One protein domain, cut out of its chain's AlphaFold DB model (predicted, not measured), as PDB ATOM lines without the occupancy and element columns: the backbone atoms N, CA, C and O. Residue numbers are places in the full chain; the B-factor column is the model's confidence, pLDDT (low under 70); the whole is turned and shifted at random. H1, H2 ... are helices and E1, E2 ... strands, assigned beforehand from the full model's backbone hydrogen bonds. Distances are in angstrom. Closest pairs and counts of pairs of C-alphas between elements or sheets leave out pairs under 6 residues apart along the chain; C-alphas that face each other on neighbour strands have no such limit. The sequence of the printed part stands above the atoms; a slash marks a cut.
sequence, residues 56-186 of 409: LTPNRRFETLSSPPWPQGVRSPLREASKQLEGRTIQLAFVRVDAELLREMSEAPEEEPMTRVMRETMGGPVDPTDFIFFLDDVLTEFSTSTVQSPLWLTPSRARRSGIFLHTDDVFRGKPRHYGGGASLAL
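Overview. This is residues 56 to 186 of the 409 residues of an uncharacterized protein of Deltaproteobacteria bacterium (UniProt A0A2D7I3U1). A small sheet of three short strands, E2, E1 and E3, stands to one side of three roughly aligned helices, H2, H1 and H4, with H1 between the other two and only grazing the sheet. H3 packs slantwise on H2, while past E3 the chain passes through H5 and reaches out to H6, the helix farthest from the mean of the C-alphas, before folding back. The printed part has 131 residues, under half of them in named elements, which run H1 E1 E2 H2 H3 H4 E3 H5 H6: six helices and three strands, mostly helix by class. The sheet has the order E2, E1, E3 and is mixed. The whole is compact, with a radius of gyration of the C-alphas of 13.7 A, and spans 39 by 36 by 28 A.

Along the chain. In the sheet, E1 is residues 89 to 92, 9.3 A long, E2 is residues 95 to 98, 9.5 A, and E3 is residues 151 to 153, 6.8 A. H1, residues 75 to 84, begins at C-alpha 75 at (274.233, 277.427, 252.995) and is 14.6 A long. H2, residues 99 to 107, is 12.2 A long, and H3, residues 114 to 121, is 10.3 A. H4, residues 130 to 144, is the longest helix, 21.5 A, and begins at C-alpha 130 at (272.659, 267.169, 262.091). H5, residues 155 to 160, is 8.5 A long, and H6, residues 167 to 172, is 7.4 A, ending at C-alpha 172 at (285.205, 260.680, 274.546).

Arrangement. E1 is the inner strand. E1 and E2 form an antiparallel hairpin at 152 degrees, with N 97 and O 90 2.8 A apart, within hydrogen-bond range. E1 and E3 are parallel at 12 degrees, with N 91 and O 151 2.7 A apart. H1 is only just on the sheet, with 5 pairs of C-alphas within 10 A, and only grazes it with residues 81 to 84. H1 and H2 touch, closest at the C-alphas of Ser 82 and Ala 99, 4.1 A, at a shallow tilt of 19 degrees, opposite ways. H1 and H4 touch at the C-alphas of Gln 84 and Leu 139, 6.9 A, their closest, at a shallow tilt of 24 degrees, the same way. H2 and H3, a helical hairpin, touch at a steep tilt of 43 degrees, opposite ways; their closest C-alphas, of Met 105 and Val 117, are 6.2 A apart. With two of these three tilts shallow, the helix packing is only just mostly aligned, the lines of touching helices standing at small angles. H5 and H6 are apart from each other, and both are apart from H1, H2, H3 and H4. Every O i to N i+4 pair is within hydrogen-bond range in H2, H3, H4 and H6; in H1 it is 5 of 6 and in H5 1 of 2.

Size, cuts and confidence. The two C-alphas farthest apart, of Thr 146 and Phe 171, are 40.2 A apart, while the C-alphas of Leu 56 and Leu 186, first and last printed, are 7.1 A apart. No link between named elements is long, but residues 56 to 74 and 173 to 186 hold no named element. The printed part has no cut. Its mean pLDDT is 94.3, and no printed residue is under 70.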
ATOM      1  N   LEU A  56     258.398 263.603 266.234       91.69
ATOM      2  CA  LEU A  56     259.148 263.366 265.017       91.69
ATOM      3  C   LEU A  56     259.712 261.942 265.063       91.69
ATOM      4  O   LEU A  56     260.061 261.454 266.143       91.69
ATOM      5  N   THR A  57     259.870 261.295 263.913       92.62
ATOM      6  CA  THR A  57     260.640 260.046 263.805       92.62
ATOM      7  C   THR A  57     261.951 260.355 263.082       92.62
ATOM      8  O   THR A  57     261.956 260.374 261.853       92.62
ATOM      9  N   PRO A  58     263.047 260.643 263.821       92.75
ATOM     10  CA  PRO A  58     264.298 261.093 263.233       92.75
ATOM     11  C   PRO A  58     264.844 260.115 262.206       92.75
ATOM     12  O   PRO A  58     264.989 258.926 262.503       92.75
ATOM     13  N   ASN A  59     265.236 260.615 261.042       90.06
ATOM     14  CA  ASN A  59     265.978 259.821 260.071       90.06
ATOM     15  C   ASN A  59     267.191 260.603 259.513       90.06
ATOM     16  O   ASN A  59     267.617 261.605 260.082       90.06
ATOM     17  N   ARG A  60     267.848 260.065 258.477       93.75
ATOM     18  CA  ARG A  60     268.996 260.700 257.792       93.75
ATOM     19  C   ARG A  60     268.827 260.673 256.274       93.75
ATOM     20  O   ARG A  60     269.740 260.295 255.537       93.75
ATOM     21  N   ARG A  61     267.625 260.988 255.814       94.81
ATOM     22  CA  ARG A  61     267.277 261.176 254.406       94.81
ATOM     23  C   ARG A  61     267.030 262.662 254.169       94.81
ATOM     24  O   ARG A  61     267.134 263.469 255.085       94.81
ATOM     25  N   PHE A  62     266.793 262.990 252.910       96.00
ATOM     26  CA  PHE A  62     266.346 264.305 252.493       96.00
ATOM     27  C   PHE A  62     265.081 264.077 251.682       96.00
ATOM     28  O   PHE A  62     265.148 263.544 250.570       96.00
ATOM     29  N   GLU A  63     263.943 264.353 252.306       95.56
ATOM     30  CA  GLU A  63     262.608 264.150 251.744       95.56
ATOM     31  C   GLU A  63     261.973 265.491 251.332       95.56
ATOM     32  O   GLU A  63     261.142 265.505 250.423       95.56
ATOM     33  N   THR A  64     262.428 266.615 251.911       96.19
ATOM     34  CA  THR A  64     261.878 267.964 251.667       96.19
ATOM     35  C   THR A  64     262.925 269.006 251.232       96.19
ATOM     36  O   THR A  64     262.579 269.974 250.549       96.19
ATOM     37  N   LEU A  65     264.198 268.833 251.595       97.38
ATOM     38  CA  LEU A  65     265.329 269.680 251.207       97.38
ATOM     39  C   LEU A  65     266.178 269.022 250.107       97.38
ATOM     40  O   LEU A  65     266.200 267.804 249.934       97.38
ATOM     41  N   SER A  66     266.953 269.833 249.392       96.31
ATOM     42  CA  SER A  66     267.959 269.365 248.438       96.31
ATOM     43  C   SER A  66     268.977 268.445 249.120       96.31
ATOM     44  O   SER A  66     269.590 268.823 250.119       96.31
ATOM     45  N   SER A  67     269.221 267.261 248.561       94.88
ATOM     46  CA  SER A  67     270.234 266.326 249.068       94.88
ATOM     47  C   SER A  67     271.670 266.745 248.679       94.88
ATOM     48  O   SER A  67     271.863 267.466 247.695       94.88
ATOM     49  N   PRO A  68     272.707 266.337 249.440       92.81
ATOM     50  CA  PRO A  68     274.101 266.626 249.105       92.81
ATOM     51  C   PRO A  68     274.570 265.834 247.865       92.81
ATOM     52  O   PRO A  68     274.058 264.743 247.605       92.81
ATOM     53  N   PRO A  69     275.591 266.315 247.123       93.44
ATOM     54  CA  PRO A  69     276.513 267.396 247.481       93.44
ATOM     55  C   PRO A  69     275.930 268.803 247.290       93.44
ATOM     56  O   PRO A  69     275.473 269.163 246.210       93.44
ATOM     57  N   TRP A  70     276.024 269.631 248.332       92.50
ATOM     58  CA  TRP A  70     275.618 271.036 248.282       92.50
ATOM     59  C   TRP A  70     276.774 271.920 247.782       92.50
ATOM     60  O   TRP A  70     277.811 271.962 248.452       92.50
ATOM     61  N   PRO A  71     276.632 272.668 246.668       86.25
ATOM     62  CA  PRO A  71     277.733 273.461 246.106       86.25
ATOM     63  C   PRO A  71     278.287 274.553 247.035       86.25
ATOM     64  O   PRO A  71     279.465 274.879 246.941       86.25
ATOM     65  N   GLN A  72     277.465 275.090 247.945       88.38
ATOM     66  CA  GLN A  72     277.862 276.081 248.961       88.38
ATOM     67  C   GLN A  72     277.859 275.483 250.387       88.38
ATOM     68  O   GLN A  72     277.689 276.195 251.380       88.38
ATOM     69  N   GLY A  73     277.980 274.154 250.512       93.88
ATOM     70  CA  GLY A  73     277.786 273.453 251.784       93.88
ATOM     71  C   GLY A  73     276.383 273.687 252.361       93.88
ATOM     72  O   GLY A  73     275.424 273.904 251.621       93.88
ATOM     73  N   VAL A  74     276.251 273.696 253.691       96.38
ATOM     74  CA  VAL A  74     274.943 273.854 254.364       96.38
ATOM     75  C   VAL A  74     274.238 275.198 254.093       96.38
ATOM     76  O   VAL A  74     273.060 275.332 254.415       96.38
ATOM     77  N   ARG A  75     274.886 276.177 253.437       97.69
ATOM     78  CA  ARG A  75     274.233 277.427 252.995       97.69
ATOM     79  C   ARG A  75     273.047 277.165 252.065       97.69
ATOM     80  O   ARG A  75     272.034 277.853 252.172       97.69
ATOM     81  N   SER A  76     273.158 276.172 251.178       97.06
ATOM     82  CA  SER A  76     272.102 275.829 250.217       97.06
ATOM     83  C   SER A  76     270.826 275.301 250.903       97.06
ATOM     84  O   SER A  76     269.789 275.943 250.731       97.06
ATOM     85  N   PRO A  77     270.858 274.235 251.735       98.06
ATOM     86  CA  PRO A  77     269.669 273.768 252.453       98.06
ATOM     87  C   PRO A  77     269.139 274.776 253.487       98.06
ATOM     88  O   PRO A  77     267.929 274.847 253.664       98.06
ATOM     89  N   LEU A  78     269.972 275.626 254.112       98.38
ATOM     90  CA  LEU A  78     269.474 276.717 254.977       98.38
ATOM     91  C   LEU A  78     268.617 277.735 254.202       98.38
ATOM     92  O   LEU A  78     267.567 278.155 254.687       98.38
ATOM     93  N   ARG A  79     269.039 278.102 252.984       98.00
ATOM     94  CA  ARG A  79     268.326 279.027 252.079       98.00
ATOM     95  C   ARG A  79     267.049 278.430 251.475       98.00
ATOM     96  O   ARG A  79     266.203 279.157 250.949       98.00
ATOM     97  N   GLU A  80     266.932 277.110 251.496       98.06
ATOM     98  CA  GLU A  80     265.725 276.383 251.116       98.06
ATOM     99  C   GLU A  80     264.771 276.273 252.312       98.06
ATOM    100  O   GLU A  80     263.623 276.713 252.226       98.06
ATOM    101  N   ALA A  81     265.278 275.809 253.457       98.19
ATOM    102  CA  ALA A  81     264.538 275.699 254.707       98.19
ATOM    103  C   ALA A  81     263.955 277.038 255.180       98.19
ATOM    104  O   ALA A  81     262.831 277.062 255.673       98.19
ATOM    105  N   SER A  82     264.659 278.161 254.987       98.19
ATOM    106  CA  SER A  82     264.149 279.491 255.350       98.19
ATOM    107  C   SER A  82     262.835 279.847 254.646       98.19
ATOM    108  O   SER A  82     261.948 280.404 255.283       98.19
ATOM    109  N   LYS A  83     262.671 279.466 253.372       97.75
ATOM    110  CA  LYS A  83     261.437 279.686 252.595       97.75
ATOM    111  C   LYS A  83     260.321 278.735 253.024       97.75
ATOM    112  O   LYS A  83     259.165 279.123 253.126       97.75
ATOM    113  N   GLN A  84     260.665 277.472 253.279       96.94
ATOM    114  CA  GLN A  84     259.683 276.456 253.671       96.94
ATOM    115  C   GLN A  84     259.186 276.634 255.121       96.94
ATOM    116  O   GLN A  84     258.083 276.203 255.458       96.94
ATOM    117  N   LEU A  85     259.965 277.313 255.972       96.06
ATOM    118  CA  LEU A  85     259.623 277.638 257.361       96.06
ATOM    119  C   LEU A  85     258.832 278.960 257.505       96.06
ATOM    120  O   LEU A  85     258.573 279.395 258.628       96.06
ATOM    121  N   GLU A  86     258.431 279.619 256.411       92.69
ATOM    122  CA  GLU A  86     257.673 280.878 256.458       92.69
ATOM    123  C   GLU A  86     256.388 280.763 257.305       92.69
ATOM    124  O   GLU A  86     255.600 279.821 257.191       92.69
ATOM    125  N   GLY A  87     256.193 281.721 258.218       92.69
ATOM    126  CA  GLY A  87     255.083 281.729 259.180       92.69
ATOM    127  C   GLY A  87     255.166 280.684 260.307       92.69
ATOM    128  O   GLY A  87     254.333 280.712 261.215       92.69
ATOM    129  N   ARG A  88     256.161 279.786 260.297       95.44
ATOM    130  CA  ARG A  88     256.364 278.735 261.308       95.44
ATOM    131  C   ARG A  88     257.609 279.012 262.154       95.44
ATOM    132  O   ARG A  88     258.456 279.833 261.812       95.44
ATOM    133  N   THR A  89     257.700 278.356 263.310       96.69
ATOM    134  CA  THR A  89     258.777 278.575 264.289       96.69
ATOM    135  C   THR A  89     259.132 277.290 265.040       96.69
ATOM    136  O   THR A  89     258.270 276.449 265.316       96.69
ATOM    137  N   ILE A  90     260.403 277.162 265.416       97.38
ATOM    138  CA  ILE A  90     260.929 276.087 266.261       97.38
ATOM    139  C   ILE A  90     261.659 276.739 267.439       97.38
ATOM    140  O   ILE A  90     262.661 277.428 267.262       97.38
ATOM    141  N   GLN A  91     261.188 276.516 268.662       97.31
ATOM    142  CA  GLN A  91     261.919 276.857 269.876       97.31
ATOM    143  C   GLN A  91     262.959 275.763 270.152       97.31
ATOM    144  O   GLN A  91     262.674 274.758 270.813       97.31
ATOM    145  N   LEU A  92     264.170 275.960 269.632       96.62
ATOM    146  CA  LEU A  92     265.320 275.090 269.852       96.62
ATOM    147  C   LEU A  92     266.146 275.631 271.021       96.62
ATOM    148  O   LEU A  92     266.872 276.616 270.914       96.62
ATOM    149  N   ALA A  93     266.025 274.962 272.166       92.50
ATOM    150  CA  ALA A  93     266.607 275.368 273.434       92.50
ATOM    151  C   ALA A  93     266.209 276.812 273.799       92.50
ATOM    152  O   ALA A  93     265.044 277.082 274.097       92.50
ATOM    153  N   PHE A  94     267.168 277.733 273.788       89.75
ATOM    154  CA  PHE A  94     266.985 279.156 274.076       89.75
ATOM    155  C   PHE A  94     266.807 280.015 272.811       89.75
ATOM    156  O   PHE A  94     266.524 281.203 272.937       89.75
ATOM    157  N   VAL A  95     266.911 279.421 271.618       96.06
ATOM    158  CA  VAL A  95     266.803 280.089 270.315       96.06
ATOM    159  C   VAL A  95     265.416 279.864 269.719       96.06
ATOM    160  O   VAL A  95     264.899 278.745 269.718       96.06
ATOM    161  N   ARG A  96     264.824 280.922 269.166       97.69
ATOM    162  CA  ARG A  96     263.706 280.812 268.226       97.69
ATOM    163  C   ARG A  96     264.297 280.710 266.821       97.69
ATOM    164  O   ARG A  96     264.852 281.681 266.327       97.69
ATOM    165  N   VAL A  97     264.189 279.538 266.207       98.38
ATOM    166  CA  VAL A  97     264.536 279.304 264.802       98.38
ATOM    167  C   VAL A  97     263.296 279.564 263.954       98.38
ATOM    168  O   VAL A  97     262.235 278.986 264.202       98.38
ATOM    169  N   ASP A  98     263.434 280.428 262.957       98.12
ATOM    170  CA  ASP A  98     262.417 280.726 261.952       98.12
ATOM    171  C   ASP A  98     263.066 281.136 260.618       98.12
ATOM    172  O   ASP A  98     264.290 281.088 260.461       98.12
ATOM    173  N   ALA A  99     262.233 281.502 259.641       98.25
ATOM    174  CA  ALA A  99     262.649 281.900 258.298       98.25
ATOM    175  C   ALA A  99     263.726 283.002 258.272       98.25
ATOM    176  O   ALA A  99     264.617 282.969 257.420       98.25
ATOM    177  N   GLU A 100     263.679 283.965 259.199       98.50
ATOM    178  CA  GLU A 100     264.630 285.077 259.225       98.50
ATOM    179  C   GLU A 100     266.004 284.618 259.719       98.50
ATOM    180  O   GLU A 100     267.005 284.870 259.043       98.50
ATOM    181  N   LEU A 101     266.041 283.854 260.815       98.50
ATOM    182  CA  LEU A 101     267.282 283.314 261.379       98.50
ATOM    183  C   LEU A 101     267.993 282.348 260.408       98.50
ATOM    184  O   LEU A 101     269.213 282.391 260.254       98.50
ATOM    185  N   LEU A 102     267.239 281.481 259.721       98.69
ATOM    186  CA  LEU A 102     267.810 280.555 258.731       98.69
ATOM    187  C   LEU A 102     268.346 281.293 257.496       98.69
ATOM    188  O   LEU A 102     269.387 280.913 256.947       98.69
ATOM    189  N   ARG A 103     267.669 282.369 257.072       98.56
ATOM    190  CA  ARG A 103     268.143 283.241 255.993       98.56
ATOM    191  C   ARG A 103     269.454 283.927 256.381       98.56
ATOM    192  O   ARG A 103     270.393 283.832 255.595       98.56
ATOM    193  N   GLU A 104     269.537 284.528 257.571       98.38
ATOM    194  CA  GLU A 104     270.747 285.182 258.102       98.38
ATOM    195  C   GLU A 104     271.972 284.260 258.001       98.38
ATOM    196  O   GLU A 104     272.962 284.606 257.353       98.38
ATOM    197  N   MET A 105     271.874 283.036 258.535       98.44
ATOM    198  CA  MET A 105     272.957 282.046 258.454       98.44
ATOM    199  C   MET A 105     273.357 281.734 257.004       98.44
ATOM    200  O   MET A 105     274.543 281.605 256.696       98.44
ATOM    201  N   SER A 106     272.374 281.618 256.102       98.12
ATOM    202  CA  SER A 106     272.609 281.319 254.685       98.12
ATOM    203  C   SER A 106     273.243 282.480 253.900       98.12
ATOM    204  O   SER A 106     273.837 282.240 252.845       98.12
ATOM    205  N   GLU A 107     273.121 283.713 254.406       98.06
ATOM    206  CA  GLU A 107     273.560 284.976 253.787       98.06
ATOM    207  C   GLU A 107     274.827 285.574 254.418       98.06
ATOM    208  O   GLU A 107     275.378 286.528 253.873       98.06
ATOM    209  N   ALA A 108     275.341 284.983 255.503       97.94
ATOM    210  CA  ALA A 108     276.672 285.293 256.025       97.94
ATOM    211  C   ALA A 108     277.782 285.105 254.952       97.94
ATOM    212  O   ALA A 108     277.607 284.290 254.043       97.94
ATOM    213  N   PRO A 109     278.936 285.800 255.056       97.44
ATOM    214  CA  PRO A 109     279.985 285.783 254.026       97.44
ATOM    215  C   PRO A 109     280.499 284.373 253.696       97.44
ATOM    216  O   PRO A 109     280.618 283.535 254.590       97.44
ATOM    217  N   GLU A 110     280.807 284.088 252.426       95.44
ATOM    218  CA  GLU A 110     281.179 282.731 251.984       95.44
ATOM    219  C   GLU A 110     282.486 282.231 252.624       95.44
ATOM    220  O   GLU A 110     282.642 281.029 252.844       95.44
ATOM    221  N   GLU A 111     283.383 283.148 252.991       95.56
ATOM    222  CA  GLU A 111     284.630 282.894 253.713       95.56
ATOM    223  C   GLU A 111     284.447 282.561 255.207       95.56
ATOM    224  O   GLU A 111     285.355 281.992 255.817       95.56
ATOM    225  N   GLU A 112     283.295 282.884 255.809       96.69
ATOM    226  CA  GLU A 112     282.995 282.547 257.205       96.69
ATOM    227  C   GLU A 112     282.535 281.073 257.308       96.69
ATOM    228  O   GLU A 112     281.510 280.703 256.717       96.69
ATOM    229  N   PRO A 113     283.249 280.198 258.055       97.25
ATOM    230  CA  PRO A 113     282.897 278.785 258.156       97.25
ATOM    231  C   PRO A 113     281.531 278.584 258.814       97.25
ATOM    232  O   PRO A 113     281.283 279.084 259.912       97.25
ATOM    233  N   MET A 114     280.666 277.774 258.197       97.31
ATOM    234  CA  MET A 114     279.284 277.582 258.661       97.31
ATOM    235  C   MET A 114     279.158 277.106 260.113       97.31
ATOM    236  O   MET A 114     278.221 277.502 260.799       97.31
ATOM    237  N   THR A 115     280.121 276.328 260.615       97.81
ATOM    238  CA  THR A 115     280.189 275.935 262.031       97.81
ATOM    239  C   THR A 115     280.302 277.139 262.965       97.81
ATOM    240  O   THR A 115     279.647 277.154 264.003       97.81
ATOM    241  N   ARG A 116     281.063 278.174 262.584       97.69
ATOM    242  CA  ARG A 116     281.151 279.429 263.340       97.69
ATOM    243  C   ARG A 116     279.836 280.199 263.239       97.69
ATOM    244  O   ARG A 116     279.246 280.506 264.268       97.69
ATOM    245  N   VAL A 117     279.358 280.434 262.010       98.31
ATOM    246  CA  VAL A 117     278.124 281.192 261.721       98.31
ATOM    247  C   VAL A 117     276.942 280.646 262.522       98.31
ATOM    248  O   VAL A 117     276.319 281.378 263.282       98.31
ATOM    249  N   MET A 118     276.662 279.345 262.412       98.44
ATOM    250  CA  MET A 118     275.497 278.745 263.064       98.44
ATOM    251  C   MET A 118     275.628 278.757 264.587       98.44
ATOM    252  O   MET A 118     274.653 279.048 265.270       98.44
ATOM    253  N   ARG A 119     276.820 278.497 265.140       98.19
ATOM    254  CA  ARG A 119     277.020 278.517 266.598       98.19
ATOM    255  C   ARG A 119     276.975 279.921 267.189       98.19
ATOM    256  O   ARG A 119     276.539 280.063 268.327       98.19
ATOM    257  N   GLU A 120     277.383 280.946 266.443       98.06
ATOM    258  CA  GLU A 120     277.314 282.347 266.876       98.06
ATOM    259  C   GLU A 120     275.890 282.908 266.740       98.06
ATOM    260  O   GLU A 120     275.344 283.362 267.743       98.06
ATOM    261  N   THR A 121     275.223 282.760 265.589       98.00
ATOM    262  CA  THR A 121     273.809 283.164 265.410       98.00
ATOM    263  C   THR A 121     272.855 282.400 266.348       98.00
ATOM    264  O   THR A 121     271.851 282.949 266.795       98.00
ATOM    265  N   MET A 122     273.159 281.145 266.711       97.44
ATOM    266  CA  MET A 122     272.388 280.379 267.712       97.44
ATOM    267  C   MET A 122     272.920 280.513 269.147       97.44
ATOM    268  O   MET A 122     272.329 279.932 270.057       97.44
ATOM    269  N   GLY A 123     274.033 281.213 269.377       96.38
ATOM    270  CA  GLY A 123     274.679 281.331 270.689       96.38
ATOM    271  C   GLY A 123     274.924 279.999 271.413       96.38
ATOM    272  O   GLY A 123     274.755 279.924 272.632       96.38
ATOM    273  N   GLY A 124     275.255 278.916 270.704       95.38
ATOM    274  CA  GLY A 124     275.288 277.575 271.295       95.38
ATOM    275  C   GLY A 124     275.882 276.475 270.408       95.38
ATOM    276  O   GLY A 124     276.165 276.703 269.234       95.38
ATOM    277  N   PRO A 125     276.053 275.257 270.954       97.12
ATOM    278  CA  PRO A 125     276.919 274.219 270.394       97.12
ATOM    279  C   PRO A 125     276.217 273.364 269.329       97.12
ATOM    280  O   PRO A 125     276.177 272.140 269.437       97.12
ATOM    281  N   VAL A 126     275.615 273.985 268.316       98.06
ATOM    282  CA  VAL A 126     274.938 273.265 267.223       98.06
ATOM    283  C   VAL A 126     275.934 272.480 266.353       98.06
ATOM    284  O   VAL A 126     277.055 272.942 266.102       98.06
ATOM    285  N   ASP A 127     275.536 271.297 265.882       97.75
ATOM    286  CA  ASP A 127     276.192 270.628 264.756       97.75
ATOM    287  C   ASP A 127     275.535 271.055 263.425       97.75
ATOM    288  O   ASP A 127     274.327 270.856 263.250       97.75
ATOM    289  N   PRO A 128     276.293 271.629 262.471       97.38
ATOM    290  CA  PRO A 128     275.743 272.099 261.201       97.38
ATOM    291  C   PRO A 128     275.084 271.036 260.323       97.38
ATOM    292  O   PRO A 128     274.197 271.375 259.549       97.38
ATOM    293  N   THR A 129     275.521 269.779 260.387       96.56
ATOM    294  CA  THR A 129     275.007 268.713 259.511       96.56
ATOM    295  C   THR A 129     273.740 268.112 260.103       96.56
ATOM    296  O   THR A 129     272.738 267.932 259.410       96.56
ATOM    297  N   ASP A 130     273.755 267.845 261.403       97.75
ATOM    298  CA  ASP A 130     272.659 267.169 262.091       97.75
ATOM    299  C   ASP A 130     271.474 268.093 262.382       97.75
ATOM    300  O   ASP A 130     270.328 267.639 262.396       97.75
ATOM    301  N   PHE A 131     271.709 269.402 262.488       98.25
ATOM    302  CA  PHE A 131     270.638 270.395 262.438       98.25
ATOM    303  C   PHE A 131     269.920 270.436 261.076       98.25
ATOM    304  O   PHE A 131     268.719 270.685 261.038       98.25
ATOM    305  N   ILE A 132     270.612 270.151 259.966       98.38
ATOM    306  CA  ILE A 132     270.012 270.173 258.620       98.38
ATOM    307  C   ILE A 132     269.128 268.945 258.373       98.38
ATOM    308  O   ILE A 132     268.038 269.098 257.829       98.38
ATOM    309  N   PHE A 133     269.520 267.758 258.853       98.12
ATOM    310  CA  PHE A 133     268.620 266.593 258.868       98.12
ATOM    311  C   PHE A 133     267.395 266.816 259.773       98.12
ATOM    312  O   PHE A 133     266.282 266.450 259.408       98.12
ATOM    313  N   PHE A 134     267.566 267.474 260.925       97.88
ATOM    314  CA  PHE A 134     266.437 267.860 261.778       97.88
ATOM    315  C   PHE A 134     265.486 268.862 261.102       97.88
ATOM    316  O   PHE A 134     264.272 268.750 261.269       97.88
ATOM    317  N   LEU A 135     266.008 269.823 260.330       98.06
ATOM    318  CA  LEU A 135     265.170 270.736 259.549       98.06
ATOM    319  C   LEU A 135     264.412 270.013 258.429       98.06
ATOM    320  O   LEU A 135     263.242 270.326 258.237       98.06
ATOM    321  N   ASP A 136     265.022 269.048 257.732       97.94
ATOM    322  CA  ASP A 136     264.333 268.252 256.702       97.94
ATOM    323  C   ASP A 136     263.124 267.502 257.279       97.94
ATOM    324  O   ASP A 136     262.000 267.682 256.806       97.94
ATOM    325  N   ASP A 137     263.326 266.754 258.368       96.25
ATOM    326  CA  ASP A 137     262.253 266.020 259.045       96.25
ATOM    327  C   ASP A 137     261.141 266.959 259.543       96.25
ATOM    328  O   ASP A 137     259.956 266.666 259.379       96.25
ATOM    329  N   VAL A 138     261.492 268.106 260.139       95.56
ATOM    330  CA  VAL A 138     260.503 269.078 260.641       95.56
ATOM    331  C   VAL A 138     259.711 269.733 259.511       95.56
ATOM    332  O   VAL A 138     258.517 269.978 259.676       95.56
ATOM    333  N   LEU A 139     260.336 270.019 258.367       95.88
ATOM    334  CA  LEU A 139     259.638 270.569 257.202       95.88
ATOM    335  C   LEU A 139     258.745 269.513 256.537       95.88
ATOM    336  O   LEU A 139     257.609 269.829 256.179       95.88
ATOM    337  N   THR A 140     259.201 268.259 256.487       94.25
ATOM    338  CA  THR A 140     258.395 267.107 256.062       94.25
ATOM    339  C   THR A 140     257.147 266.976 256.940       94.25
ATOM    340  O   THR A 140     256.033 267.036 256.418       94.25
ATOM    341  N   GLU A 141     257.303 266.923 258.267       91.88
ATOM    342  CA  GLU A 141     256.197 266.875 259.238       91.88
ATOM    343  C   GLU A 141     255.256 268.085 259.096       91.88
ATOM    344  O   GLU A 141     254.034 267.946 259.112       91.88
ATOM    345  N   PHE A 142     255.801 269.287 258.896       91.69
ATOM    346  CA  PHE A 142     255.011 270.495 258.649       91.69
ATOM    347  C   PHE A 142     254.246 270.481 257.313       91.69
ATOM    348  O   PHE A 142     253.265 271.227 257.187       91.69
ATOM    349  N   SER A 143     254.656 269.675 256.331       88.75
ATOM    350  CA  SER A 143     253.959 269.525 255.046       88.75
ATOM    351  C   SER A 143     252.824 268.491 255.094       88.75
ATOM    352  O   SER A 143     251.823 268.655 254.395       88.75
ATOM    353  N   THR A 144     252.954 267.455 255.931       85.12
ATOM    354  CA  THR A 144     252.031 266.308 255.992       85.12
ATOM    355  C   THR A 144     251.007 266.380 257.126       85.12
ATOM    356  O   THR A 144     249.942 265.769 257.016       85.12
ATOM    357  N   SER A 145     251.303 267.109 258.206       74.94
ATOM    358  CA  SER A 145     250.522 267.098 259.450       74.94
ATOM    359  C   SER A 145     249.844 268.438 259.775       74.94
ATOM    360  O   SER A 145     250.126 269.491 259.199       74.94
ATOM    361  N   THR A 146     248.978 268.411 260.789       70.25
ATOM    362  CA  THR A 146     248.393 269.598 261.437       70.25
ATOM    363  C   THR A 146     249.237 270.122 262.612       70.25
ATOM    364  O   THR A 146     248.744 270.925 263.410       70.25
ATOM    365  N   VAL A 147     250.498 269.683 262.746       80.38
ATOM    366  CA  VAL A 147     251.369 270.001 263.889       80.38
ATOM    367  C   VAL A 147     251.541 271.510 264.074       80.38
ATOM    368  O   VAL A 147     252.002 272.246 263.198       80.38
ATOM    369  N   GLN A 148     251.166 271.973 265.267       82.31
ATOM    370  CA  GLN A 148     251.110 273.390 265.601       82.31
ATOM    371  C   GLN A 148     252.504 273.958 265.903       82.31
ATOM    372  O   GLN A 148     253.242 273.450 266.746       82.31
ATOM    373  N   SER A 149     252.835 275.071 265.248       84.31
ATOM    374  CA  SER A 149     253.971 275.928 265.602       84.31
ATOM    375  C   SER A 149     253.616 276.806 266.819       84.31
ATOM    376  O   SER A 149     252.492 277.311 266.870       84.31
ATOM    377  N   PRO A 150     254.541 277.082 267.764       92.88
ATOM    378  CA  PRO A 150     255.940 276.647 267.802       92.88
ATOM    379  C   PRO A 150     256.134 275.184 268.215       92.88
ATOM    380  O   PRO A 150     255.573 274.738 269.215       92.88
ATOM    381  N   LEU A 151     257.047 274.497 267.523       94.31
ATOM    382  CA  LEU A 151     257.644 273.234 267.978       94.31
ATOM    383  C   LEU A 151     258.677 273.496 269.089       94.31
ATOM    384  O   LEU A 151     259.337 274.530 269.070       94.31
ATOM    385  N   TRP A 152     258.846 272.584 270.053       94.38
ATOM    386  CA  TRP A 152     259.723 272.768 271.224       94.38
ATOM    387  C   TRP A 152     260.731 271.633 271.384       94.38
ATOM    388  O   TRP A 152     260.392 270.531 271.823       94.38
ATOM    389  N   LEU A 153     262.005 271.936 271.147       94.00
ATOM    390  CA  LEU A 153     263.107 271.006 271.361       94.00
ATOM    391  C   LEU A 153     264.020 271.528 272.476       94.00
ATOM    392  O   LEU A 153     264.722 272.519 272.313       94.00
ATOM    393  N   THR A 154     264.009 270.880 273.642       92.12
ATOM    394  CA  THR A 154     264.840 271.297 274.790       92.12
ATOM    395  C   THR A 154     266.333 271.038 274.532       92.12
ATOM    396  O   THR A 154     266.649 270.152 273.734       92.12
ATOM    397  N   PRO A 155     267.275 271.705 275.239       91.62
ATOM    398  CA  PRO A 155     268.708 271.409 275.091       91.62
ATOM    399  C   PRO A 155     269.007 269.928 275.382       91.62
ATOM    400  O   PRO A 155     269.792 269.283 274.691       91.62
ATOM    401  N   SER A 156     268.307 269.381 276.379       88.12
ATOM    402  CA  SER A 156     268.308 267.975 276.785       88.12
ATOM    403  C   SER A 156     267.878 267.004 275.679       88.12
ATOM    404  O   SER A 156     268.448 265.918 275.564       88.12
ATOM    405  N   ARG A 157     266.880 267.370 274.862       91.75
ATOM    406  CA  ARG A 157     266.454 266.569 273.704       91.75
ATOM    407  C   ARG A 157     267.432 266.753 272.532       91.75
ATOM    408  O   ARG A 157     267.925 265.753 272.023       91.75
ATOM    409  N   ALA A 158     267.801 267.994 272.200       94.94
ATOM    410  CA  ALA A 158     268.714 268.333 271.099       94.94
ATOM    411  C   ALA A 158     270.096 267.659 271.207       94.94
ATOM    412  O   ALA A 158     270.588 267.112 270.223       94.94
ATOM    413  N   ARG A 159     270.703 267.632 272.408       93.19
ATOM    414  CA  ARG A 159     271.980 266.924 272.643       93.19
ATOM    415  C   ARG A 159     271.849 265.404 272.597       93.19
ATOM    416  O   ARG A 159     272.782 264.710 272.211       93.19
ATOM    417  N   ARG A 160     270.694 264.857 272.989       90.19
ATOM    418  CA  ARG A 160     270.440 263.410 272.899       90.19
ATOM    419  C   ARG A 160     270.360 262.955 271.437       90.19
ATOM    420  O   ARG A 160     270.793 261.842 271.152       90.19
ATOM    421  N   SER A 161     269.842 263.809 270.552       94.00
ATOM    422  CA  SER A 161     269.666 263.563 269.116       94.00
ATOM    423  C   SER A 161     270.765 264.162 268.221       94.00
ATOM    424  O   SER A 161     270.516 264.335 267.037       94.00
ATOM    425  N   GLY A 162     271.944 264.522 268.746       95.38
ATOM    426  CA  GLY A 162     273.097 264.989 267.946       95.38
ATOM    427  C   GLY A 162     272.994 266.397 267.332       95.38
ATOM    428  O   GLY A 162     273.982 266.907 266.824       95.38
ATOM    429  N   ILE A 163     271.840 267.070 267.421       97.25
ATOM    430  CA  ILE A 163     271.637 268.430 266.879       97.25
ATOM    431  C   ILE A 163     272.529 269.446 267.601       97.25
ATOM    432  O   ILE A 163     273.026 270.394 267.000       97.25
ATOM    433  N   PHE A 164     272.721 269.253 268.907       97.19
ATOM    434  CA  PHE A 164     273.711 269.964 269.712       97.19
ATOM    435  C   PHE A 164     274.799 268.980 270.150       97.19
ATOM    436  O   PHE A 164     274.479 267.848 270.519       97.19
ATOM    437  N   LEU A 165     276.051 269.440 270.218       97.06
ATOM    438  CA  LEU A 165     277.165 268.654 270.745       97.06
ATOM    439  C   LEU A 165     276.883 268.158 272.171       97.06
ATOM    440  O   LEU A 165     276.393 268.887 273.046       97.06
ATOM    441  N   HIS A 166     277.264 266.914 272.410       94.88
ATOM    442  CA  HIS A 166     277.231 266.219 273.683       94.88
ATOM    443  C   HIS A 166     278.649 266.076 274.262       94.88
ATOM    444  O   HIS A 166     279.648 266.123 273.546       94.88
ATOM    445  N   THR A 167     278.767 265.852 275.575       94.44
ATOM    446  CA  THR A 167     280.084 265.699 276.224       94.44
ATOM    447  C   THR A 167     280.830 264.440 275.753       94.44
ATOM    448  O   THR A 167     282.055 264.424 275.710       94.44
ATOM    449  N   ASP A 168     280.111 263.401 275.322       93.81
ATOM    450  CA  ASP A 168     280.695 262.219 274.659       93.81
ATOM    451  C   ASP A 168     281.452 262.569 273.362       93.81
ATOM    452  O   ASP A 168     282.474 261.947 273.059       93.81
ATOM    453  N   ASP A 169     280.975 263.567 272.616       94.50
ATOM    454  CA  ASP A 169     281.543 263.967 271.329       94.50
ATOM    455  C   ASP A 169     282.900 264.649 271.560       94.50
ATOM    456  O   ASP A 169     283.906 264.268 270.961       94.50
ATOM    457  N   VAL A 170     282.928 265.600 272.503       95.94
ATOM    458  CA  VAL A 170     284.099 266.424 272.852       95.94
ATOM    459  C   VAL A 170     285.137 265.650 273.672       95.94
ATOM    460  O   VAL A 170     286.325 265.702 273.370       95.94
ATOM    461  N   PHE A 171     284.710 264.923 274.710       96.19
ATOM    462  CA  PHE A 171     285.616 264.352 275.719       96.19
ATOM    463  C   PHE A 171     285.828 262.838 275.595       96.19
ATOM    464  O   PHE A 171     286.635 262.274 276.335       96.19
ATOM    465  N   ARG A 172     285.092 262.145 274.714       95.50
ATOM    466  CA  ARG A 172     285.205 260.680 274.546       95.50
ATOM    467  C   ARG A 172     285.352 260.219 273.096       95.50
ATOM    468  O   ARG A 172     285.457 259.011 272.882       95.50
ATOM    469  N   GLY A 173     285.354 261.133 272.121       94.12
ATOM    470  CA  GLY A 173     285.468 260.802 270.695       94.12
ATOM    471  C   GLY A 173     284.322 259.923 270.183       94.12
ATOM    472  O   GLY A 173     284.531 259.090 269.303       94.12
ATOM    473  N   LYS A 174     283.126 260.053 270.771       94.56
ATOM    474  CA  LYS A 174     281.936 259.252 270.451       94.56
ATOM    475  C   LYS A 174     280.815 260.165 269.945       94.56
ATOM    476  O   LYS A 174     279.861 260.377 270.693       94.56
ATOM    477  N   PRO A 175     280.942 260.716 268.722       92.44
ATOM    478  CA  PRO A 175     279.980 261.667 268.185       92.44
ATOM    479  C   PRO A 175     278.578 261.061 268.138       92.44
ATOM    480  O   PRO A 175     278.368 259.959 267.620       92.44
ATOM    481  N   ARG A 176     277.607 261.789 268.685       92.88
ATOM    482  CA  ARG A 176     276.187 261.505 268.487       92.88
ATOM    483  C   ARG A 176     275.760 261.964 267.105       92.88
ATOM    484  O   ARG A 176     276.174 263.022 266.649       92.88
ATOM    485  N   HIS A 177     274.883 261.177 266.486       95.38
ATOM    486  CA  HIS A 177     274.317 261.500 265.186       95.38
ATOM    487  C   HIS A 177     272.787 261.518 265.207       95.38
ATOM    488  O   HIS A 177     272.146 260.599 265.728       95.38
ATOM    489  N   TYR A 178     272.200 262.555 264.611       96.19
ATOM    490  CA  TYR A 178     270.766 262.660 264.353       96.19
ATOM    491  C   TYR A 178     270.264 261.470 263.520       96.19
ATOM    492  O   TYR A 178     271.026 260.872 262.760       96.19
ATOM    493  N   GLY A 179     269.012 261.053 263.718       91.81
ATOM    494  CA  GLY A 179     268.483 259.795 263.169       91.81
ATOM    495  C   GLY A 179     269.023 258.511 263.825       91.81
ATOM    496  O   GLY A 179     268.511 257.430 263.562       91.81
ATOM    497  N   GLY A 180     270.027 258.594 264.709       84.38
ATOM    498  CA  GLY A 180     270.622 257.442 265.402       84.38
ATOM    499  C   GLY A 180     269.897 256.990 266.679       84.38
ATOM    500  O   GLY A 180     270.525 256.375 267.541       84.38
ATOM    501  N   GLY A 181     268.618 257.332 266.867       77.88
ATOM    502  CA  GLY A 181     267.907 257.106 268.128       77.88
ATOM    503  C   GLY A 181     266.383 257.095 268.008       77.88
ATOM    504  O   GLY A 181     265.827 257.244 266.927       77.88
ATOM    505  N   ALA A 182     265.711 256.899 269.146       78.44
ATOM    506  CA  ALA A 182     264.250 256.856 269.229       78.44
ATOM    507  C   ALA A 182     263.581 258.211 268.914       78.44
ATOM    508  O   ALA A 182     264.219 259.265 268.994       78.44
ATOM    509  N   SER A 183     262.278 258.159 268.623       88.81
ATOM    510  CA  SER A 183     261.427 259.289 268.232       88.81
ATOM    511  C   SER A 183     261.569 260.522 269.138       88.81
ATOM    512  O   SER A 183     261.694 260.424 270.364       88.81
ATOM    513  N   LEU A 184     261.550 261.703 268.521       90.50
ATOM    514  CA  LEU A 184     261.938 262.967 269.134       90.50
ATOM    515  C   LEU A 184     260.706 263.805 269.476       90.50
ATOM    516  O   LEU A 184     260.036 264.352 268.606       90.50
ATOM    517  N   ALA A 185     260.421 263.918 270.771       90.19
ATOM    518  CA  ALA A 185     259.295 264.693 271.269       90.19
ATOM    519  C   ALA A 185     259.511 266.207 271.083       90.19
ATOM    520  O   ALA A 185     260.489 266.776 271.575       90.19
ATOM    521  N   LEU A 186     258.573 266.870 270.412       91.69
ATOM    522  CA  LEU A 186     258.590 268.300 270.091       91.69
ATOM    523  C   LEU A 186     257.495 269.095 270.827       91.69
ATOM    524  O   LEU A 186     257.330 270.291 270.586       91.69
TER     525      LEU A 186